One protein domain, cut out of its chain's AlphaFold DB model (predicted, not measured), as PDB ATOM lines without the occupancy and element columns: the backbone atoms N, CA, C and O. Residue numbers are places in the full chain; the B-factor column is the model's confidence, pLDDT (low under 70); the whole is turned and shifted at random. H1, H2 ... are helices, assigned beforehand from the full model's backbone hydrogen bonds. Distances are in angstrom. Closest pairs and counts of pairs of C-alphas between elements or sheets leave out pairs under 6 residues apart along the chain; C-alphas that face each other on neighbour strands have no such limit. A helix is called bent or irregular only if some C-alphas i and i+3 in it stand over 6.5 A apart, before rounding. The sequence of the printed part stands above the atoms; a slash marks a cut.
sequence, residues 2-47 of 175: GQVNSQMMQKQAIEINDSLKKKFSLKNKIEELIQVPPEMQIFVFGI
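Overview. This is residues 2 to 47 of the 175 residues of the protein "NOT2_3_5 domain-containing protein" of Ichthyophthirius multifiliis (strain G5) (UniProt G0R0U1). A long free helix, H1, makes much of the length of this thin, drawn-out piece, and two short helices, H2 and H3, follow at its far end, the chain turning steeply at each step. No helix packs on another, and residues 2 to 22 of H1 stick out as an arm. The printed part has 46 residues with three named helices, in the order H1, H2, H3, and no named strand; its class is all helix. It is extended, with a radius of gyration of the C-alphas of 17.2 A and spans of 57 by 17 by 13 A.

Arrangement. H1, residues 2 to 23, and H2, residues 26 to 34, are close but not clearly touching; their closest C-alphas, those of Lys 22 and Asn 28, are 6.9 A apart. They run the same way at a steep tilt of 53 degrees. H2 and H3, residues 38 to 45, are also close but not clearly touching, with the closest C-alphas, those of Leu 33 and Val 44, 7.2 A apart. They run opposite ways at a steep tilt of 42 degrees. H1 and H3 are apart. Every O i to N i+4 pair is within hydrogen-bond range in H2, against 17 of 18 in H1 and 2 of 4 in H3.

Along the chain. H1 begins at C-alpha 2 (166.920, 216.811, 211.536) and ends at C-alpha 23 (193.620, 220.994, 229.458), 32.4 A away. H2 measures 12.5 A from first to last C-alpha. H3 measures 10.5 A and ends at C-alpha 45 (206.985, 228.561, 240.947). H3 is irregular, but only just: C-alphas 39 and 42 are 6.9 A apart.

Size, cuts and confidence. The two C-alphas farthest apart, those of Gly 2 and Ile 47, are 56.8 A apart. The printed part has no cut, and both links are tight. The mean pLDDT of the printed part is 76.7; residues 2 to 10 are under 70.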
ATOM      1  N   GLY A   2     166.742 216.337 210.145       57.75
ATOM      2  CA  GLY A   2     166.920 216.811 211.536       57.75
ATOM      3  C   GLY A   2     167.854 215.993 212.450       57.75
ATOM      4  O   GLY A   2     168.427 216.550 213.378       57.75
ATOM      5  N   GLN A   3     168.056 214.693 212.196       55.56
ATOM      6  CA  GLN A   3     168.886 213.836 213.067       55.56
ATOM      7  C   GLN A   3     170.399 214.049 212.881       55.56
ATOM      8  O   GLN A   3     171.154 213.962 213.845       55.56
ATOM      9  N   VAL A   4     170.838 214.395 211.666       59.84
ATOM     10  CA  VAL A   4     172.261 214.606 211.339       59.84
ATOM     11  C   VAL A   4     172.815 215.846 212.053       59.84
ATOM     12  O   VAL A   4     173.900 215.796 212.624       59.84
ATOM     13  N   ASN A   5     172.029 216.926 212.126       60.38
ATOM     14  CA  ASN A   5     172.436 218.161 212.803       60.38
ATOM     15  C   ASN A   5     172.506 218.000 214.334       60.38
ATOM     16  O   ASN A   5     173.367 218.597 214.976       60.38
ATOM     17  N   SER A   6     171.652 217.154 214.922       62.00
ATOM     18  CA  SER A   6     171.685 216.853 216.361       62.00
ATOM     19  C   SER A   6     172.912 216.015 216.747       62.00
ATOM     20  O   SER A   6     173.576 216.315 217.738       62.00
ATOM     21  N   GLN A   7     173.285 215.030 215.923       67.25
ATOM     22  CA  GLN A   7     174.496 214.227 216.136       67.25
ATOM     23  C   GLN A   7     175.786 215.037 215.923       67.25
ATOM     24  O   GLN A   7     176.769 214.823 216.632       67.25
ATOM     25  N   MET A   8     175.793 215.989 214.985       66.50
ATOM     26  CA  MET A   8     176.945 216.864 214.729       66.50
ATOM     27  C   MET A   8     177.212 217.825 215.901       66.50
ATOM     28  O   MET A   8     178.357 217.971 216.328       66.50
ATOM     29  N   MET A   9     176.153 218.394 216.486       63.00
ATOM     30  CA  MET A   9     176.231 219.237 217.688       63.00
ATOM     31  C   MET A   9     176.710 218.457 218.923       63.00
ATOM     32  O   MET A   9     177.507 218.962 219.713       63.00
ATOM     33  N   GLN A  10     176.269 217.205 219.085       69.56
ATOM     34  CA  GLN A  10     176.709 216.345 220.192       69.56
ATOM     35  C   GLN A  10     178.190 215.960 220.082       69.56
ATOM     36  O   GLN A  10     178.893 215.964 221.090       69.56
ATOM     37  N   LYS A  11     178.690 215.683 218.870       74.38
ATOM     38  CA  LYS A  11     180.115 215.385 218.649       74.38
ATOM     39  C   LYS A  11     181.019 216.568 219.005       74.38
ATOM     40  O   LYS A  11     182.004 216.363 219.704       74.38
ATOM     41  N   GLN A  12     180.640 217.791 218.627       74.75
ATOM     42  CA  GLN A  12     181.384 218.999 219.008       74.75
ATOM     43  C   GLN A  12     181.410 219.224 220.527       74.75
ATOM     44  O   GLN A  12     182.449 219.576 221.079       74.75
ATOM     45  N   ALA A  13     180.296 218.987 221.225       72.56
ATOM     46  CA  ALA A  13     180.240 219.143 222.681       72.56
ATOM     47  C   ALA A  13     181.139 218.135 223.426       72.56
ATOM     48  O   ALA A  13     181.742 218.478 224.444       72.56
ATOM     49  N   ILE A  14     181.255 216.906 222.914       78.31
ATOM     50  CA  ILE A  14     182.142 215.874 223.471       78.31
ATOM     51  C   ILE A  14     183.609 216.242 223.221       78.31
ATOM     52  O   ILE A  14     184.404 216.197 224.153       78.31
ATOM     53  N   GLU A  15     183.952 216.709 222.019       76.75
ATOM     54  CA  GLU A  15     185.305 217.183 221.685       76.75
ATOM     55  C   GLU A  15     185.746 218.372 222.547       76.75
ATOM     56  O   GLU A  15     186.885 218.420 223.017       76.75
ATOM     57  N   ILE A  16     184.839 219.318 222.807       79.25
ATOM     58  CA  ILE A  16     185.100 220.448 223.706       79.25
ATOM     59  C   ILE A  16     185.339 219.940 225.130       79.25
ATOM     60  O   ILE A  16     186.307 220.348 225.769       79.25
ATOM     61  N   ASN A  17     184.512 219.016 225.623       80.81
ATOM     62  CA  ASN A  17     184.682 218.451 226.961       80.81
ATOM     63  C   ASN A  17     185.966 217.628 227.105       80.81
ATOM     64  O   ASN A  17     186.623 217.734 228.139       80.81
ATOM     65  N   ASP A  18     186.359 216.862 226.091       79.19
ATOM     66  CA  ASP A  18     187.607 216.094 226.090       79.19
ATOM     67  C   ASP A  18     188.835 217.010 226.001       79.19
ATOM     68  O   ASP A  18     189.828 216.790 226.700       79.19
ATOM     69  N   SER A  19     188.745 218.095 225.228       76.62
ATOM     70  CA  SER A  19     189.758 219.155 225.183       76.62
ATOM     71  C   SER A  19     189.914 219.851 226.540       76.62
ATOM     72  O   SER A  19     191.034 220.030 227.021       76.62
ATOM     73  N   LEU A  20     188.806 220.168 227.219       76.38
ATOM     74  CA  LEU A  20     188.822 220.747 228.565       76.38
ATOM     75  C   LEU A  20     189.371 219.755 229.599       76.38
ATOM     76  O   LEU A  20     190.238 220.121 230.391       76.38
ATOM     77  N   LYS A  21     188.946 218.486 229.558       80.44
ATOM     78  CA  LYS A  21     189.477 217.420 230.426       80.44
ATOM     79  C   LYS A  21     190.980 217.267 230.264       80.44
ATOM     80  O   LYS A  21     191.687 217.129 231.255       80.44
ATOM     81  N   LYS A  22     191.466 217.312 229.023       77.38
ATOM     82  CA  LYS A  22     192.891 217.258 228.706       77.38
ATOM     83  C   LYS A  22     193.613 218.513 229.213       77.38
ATOM     84  O   LYS A  22     194.634 218.381 229.876       77.38
ATOM     85  N   LYS A  23     193.058 219.709 228.999       77.25
ATOM     86  CA  LYS A  23     193.620 220.994 229.458       77.25
ATOM     87  C   LYS A  23     193.753 221.095 230.982       77.25
ATOM     88  O   LYS A  23     194.742 221.631 231.466       77.25
ATOM     89  N   PHE A  24     192.788 220.575 231.736       78.62
ATOM     90  CA  PHE A  24     192.818 220.580 233.205       78.62
ATOM     91  C   PHE A  24     193.388 219.294 233.813       78.62
ATOM     92  O   PHE A  24     193.393 219.136 235.033       78.62
ATOM     93  N   SER A  25     193.875 218.373 232.981       86.25
ATOM     94  CA  SER A  25     194.511 217.156 233.462       86.25
ATOM     95  C   SER A  25     195.847 217.490 234.124       86.25
ATOM     96  O   SER A  25     196.651 218.247 233.578       86.25
ATOM     97  N   LEU A  26     196.110 216.883 235.282       84.25
ATOM     98  CA  LEU A  26     197.342 217.079 236.061       84.25
ATOM     99  C   LEU A  26     198.604 216.864 235.224       84.25
ATOM    100  O   LEU A  26     199.561 217.621 235.345       84.25
ATOM    101  N   LYS A  27     198.584 215.864 234.336       84.75
ATOM    102  CA  LYS A  27     199.708 215.555 233.449       84.75
ATOM    103  C   LYS A  27     200.077 216.746 232.561       84.75
ATOM    104  O   LYS A  27     201.237 217.127 232.504       84.75
ATOM    105  N   ASN A  28     199.080 217.368 231.939       82.00
ATOM    106  CA  ASN A  28     199.295 218.512 231.061       82.00
ATOM    107  C   ASN A  28     199.698 219.757 231.846       82.00
ATOM    108  O   ASN A  28     200.526 220.524 231.376       82.00
ATOM    109  N   LYS A  29     199.156 219.929 233.057       81.62
ATOM    110  CA  LYS A  29     199.580 220.993 233.968       81.62
ATOM    111  C   LYS A  29     201.074 220.865 234.283       81.62
ATOM    112  O   LYS A  29     201.788 221.845 234.200       81.62
ATOM    113  N   ILE A  30     201.561 219.661 234.588       82.56
ATOM    114  CA  ILE A  30     202.985 219.410 234.870       82.56
ATOM    115  C   ILE A  30     203.852 219.656 233.627       82.56
ATOM    116  O   ILE A  30     204.905 220.276 233.738       82.56
ATOM    117  N   GLU A  31     203.408 219.214 232.449       82.00
ATOM    118  CA  GLU A  31     204.098 219.497 231.182       82.00
ATOM    119  C   GLU A  31     204.181 221.009 230.906       82.00
ATOM    120  O   GLU A  31     205.226 221.499 230.483       82.00
ATOM    121  N   GLU A  32     203.120 221.756 231.221       80.94
ATOM    122  CA  GLU A  32     203.075 223.218 231.134       80.94
ATOM    123  C   GLU A  32     204.039 223.874 232.131       80.94
ATOM    124  O   GLU A  32     204.787 224.760 231.730       80.94
ATOM    125  N   LEU A  33     204.104 223.393 233.382       81.62
ATOM    126  CA  LEU A  33     205.050 223.872 234.401       81.62
ATOM    127  C   LEU A  33     206.512 223.697 233.950       81.62
ATOM    128  O   LEU A  33     207.338 224.577 234.169       81.62
ATOM    129  N   ILE A  34     206.841 222.591 233.281       82.56
ATOM    130  CA  ILE A  34     208.208 222.319 232.801       82.56
ATOM    131  C   ILE A  34     208.611 223.261 231.652       82.56
ATOM    132  O   ILE A  34     209.793 223.559 231.493       82.56
ATOM    133  N   GLN A  35     207.653 223.744 230.854       84.38
ATOM    134  CA  GLN A  35     207.910 224.589 229.678       84.38
ATOM    135  C   GLN A  35     207.715 226.092 229.934       84.38
ATOM    136  O   GLN A  35     207.643 226.874 228.983       84.38
ATOM    137  N   VAL A  36     207.636 226.526 231.195       83.00
ATOM    138  CA  VAL A  36     207.371 227.934 231.516       83.00
ATOM    139  C   VAL A  36     208.560 228.823 231.129       83.00
ATOM    140  O   VAL A  36     209.684 228.593 231.597       83.00
ATOM    141  N   PRO A  37     208.335 229.873 230.315       81.56
ATOM    142  CA  PRO A  37     209.377 230.828 229.964       81.56
ATOM    143  C   PRO A  37     209.895 231.552 231.218       81.56
ATOM    144  O   PRO A  37     209.116 231.791 232.142       81.56
ATOM    145  N   PRO A  38     211.180 231.946 231.255       78.12
ATOM    146  CA  PRO A  38     211.833 232.492 232.451       78.12
ATOM    147  C   PRO A  38     211.092 233.682 233.074       78.12
ATOM    148  O   PRO A  38     211.018 233.788 234.293       78.12
ATOM    149  N   GLU A  39     210.450 234.517 232.258       79.25
ATOM    150  CA  GLU A  39     209.681 235.681 232.715       79.25
ATOM    151  C   GLU A  39     208.403 235.315 233.494       79.25
ATOM    152  O   GLU A  39     207.942 236.087 234.332       79.25
ATOM    153  N   MET A  40     207.832 234.127 233.258       79.62
ATOM    154  CA  MET A  40     206.627 233.651 233.949       79.62
ATOM    155  C   MET A  40     206.924 232.691 235.104       79.62
ATOM    156  O   MET A  40     206.016 232.357 235.866       79.62
ATOM    157  N   GLN A  41     208.181 232.266 235.275       82.31
ATOM    158  CA  GLN A  41     208.562 231.322 236.329       82.31
ATOM    159  C   GLN A  41     208.262 231.875 237.726       82.31
ATOM    160  O   GLN A  41     207.801 231.123 238.577       82.31
ATOM    161  N   ILE A  42     208.402 233.190 237.927       81.88
ATOM    162  CA  ILE A  42     208.068 233.880 239.187       81.88
ATOM    163  C   ILE A  42     206.597 233.672 239.575       81.88
ATOM    164  O   ILE A  42     206.291 233.441 240.741       81.88
ATOM    165  N   PHE A  43     205.675 233.723 238.611       81.25
ATOM    166  CA  PHE A  43     204.243 233.546 238.880       81.25
ATOM    167  C   PHE A  43     203.864 232.088 239.126       81.25
ATOM    168  O   PHE A  43     202.892 231.807 239.822       81.25
ATOM    169  N   VAL A  44     204.608 231.168 238.516       82.81
ATOM    170  CA  VAL A  44     204.276 229.745 238.504       82.81
ATOM    171  C   VAL A  44     204.918 228.996 239.669       82.81
ATOM    172  O   VAL A  44     204.249 228.211 240.338       82.81
ATOM    173  N   PHE A  45     206.205 229.227 239.905       82.94
ATOM    174  CA  PHE A  45     206.985 228.561 240.947       82.94
ATOM    175  C   PHE A  45     207.102 229.396 242.220       82.94
ATOM    176  O   PHE A  45     207.454 228.863 243.271       82.94
ATOM    177  N   GLY A  46     206.754 230.679 242.146       79.00
ATOM    178  CA  GLY A  46     206.967 231.611 243.236       79.00
ATOM    179  C   GLY A  46     208.426 232.048 243.330       79.00
ATOM    180  O   GLY A  46     209.268 231.732 242.489       79.00
ATOM    181  N   ILE A  47     208.698 232.821 244.371       79.25
ATOM    182  CA  ILE A  47     210.009 233.383 244.676       79.25
ATOM    183  C   ILE A  47     210.312 233.143 246.145       79.25
ATOM    184  O   ILE A  47     209.441 233.299 247.004       79.25
TER     185      ILE A  47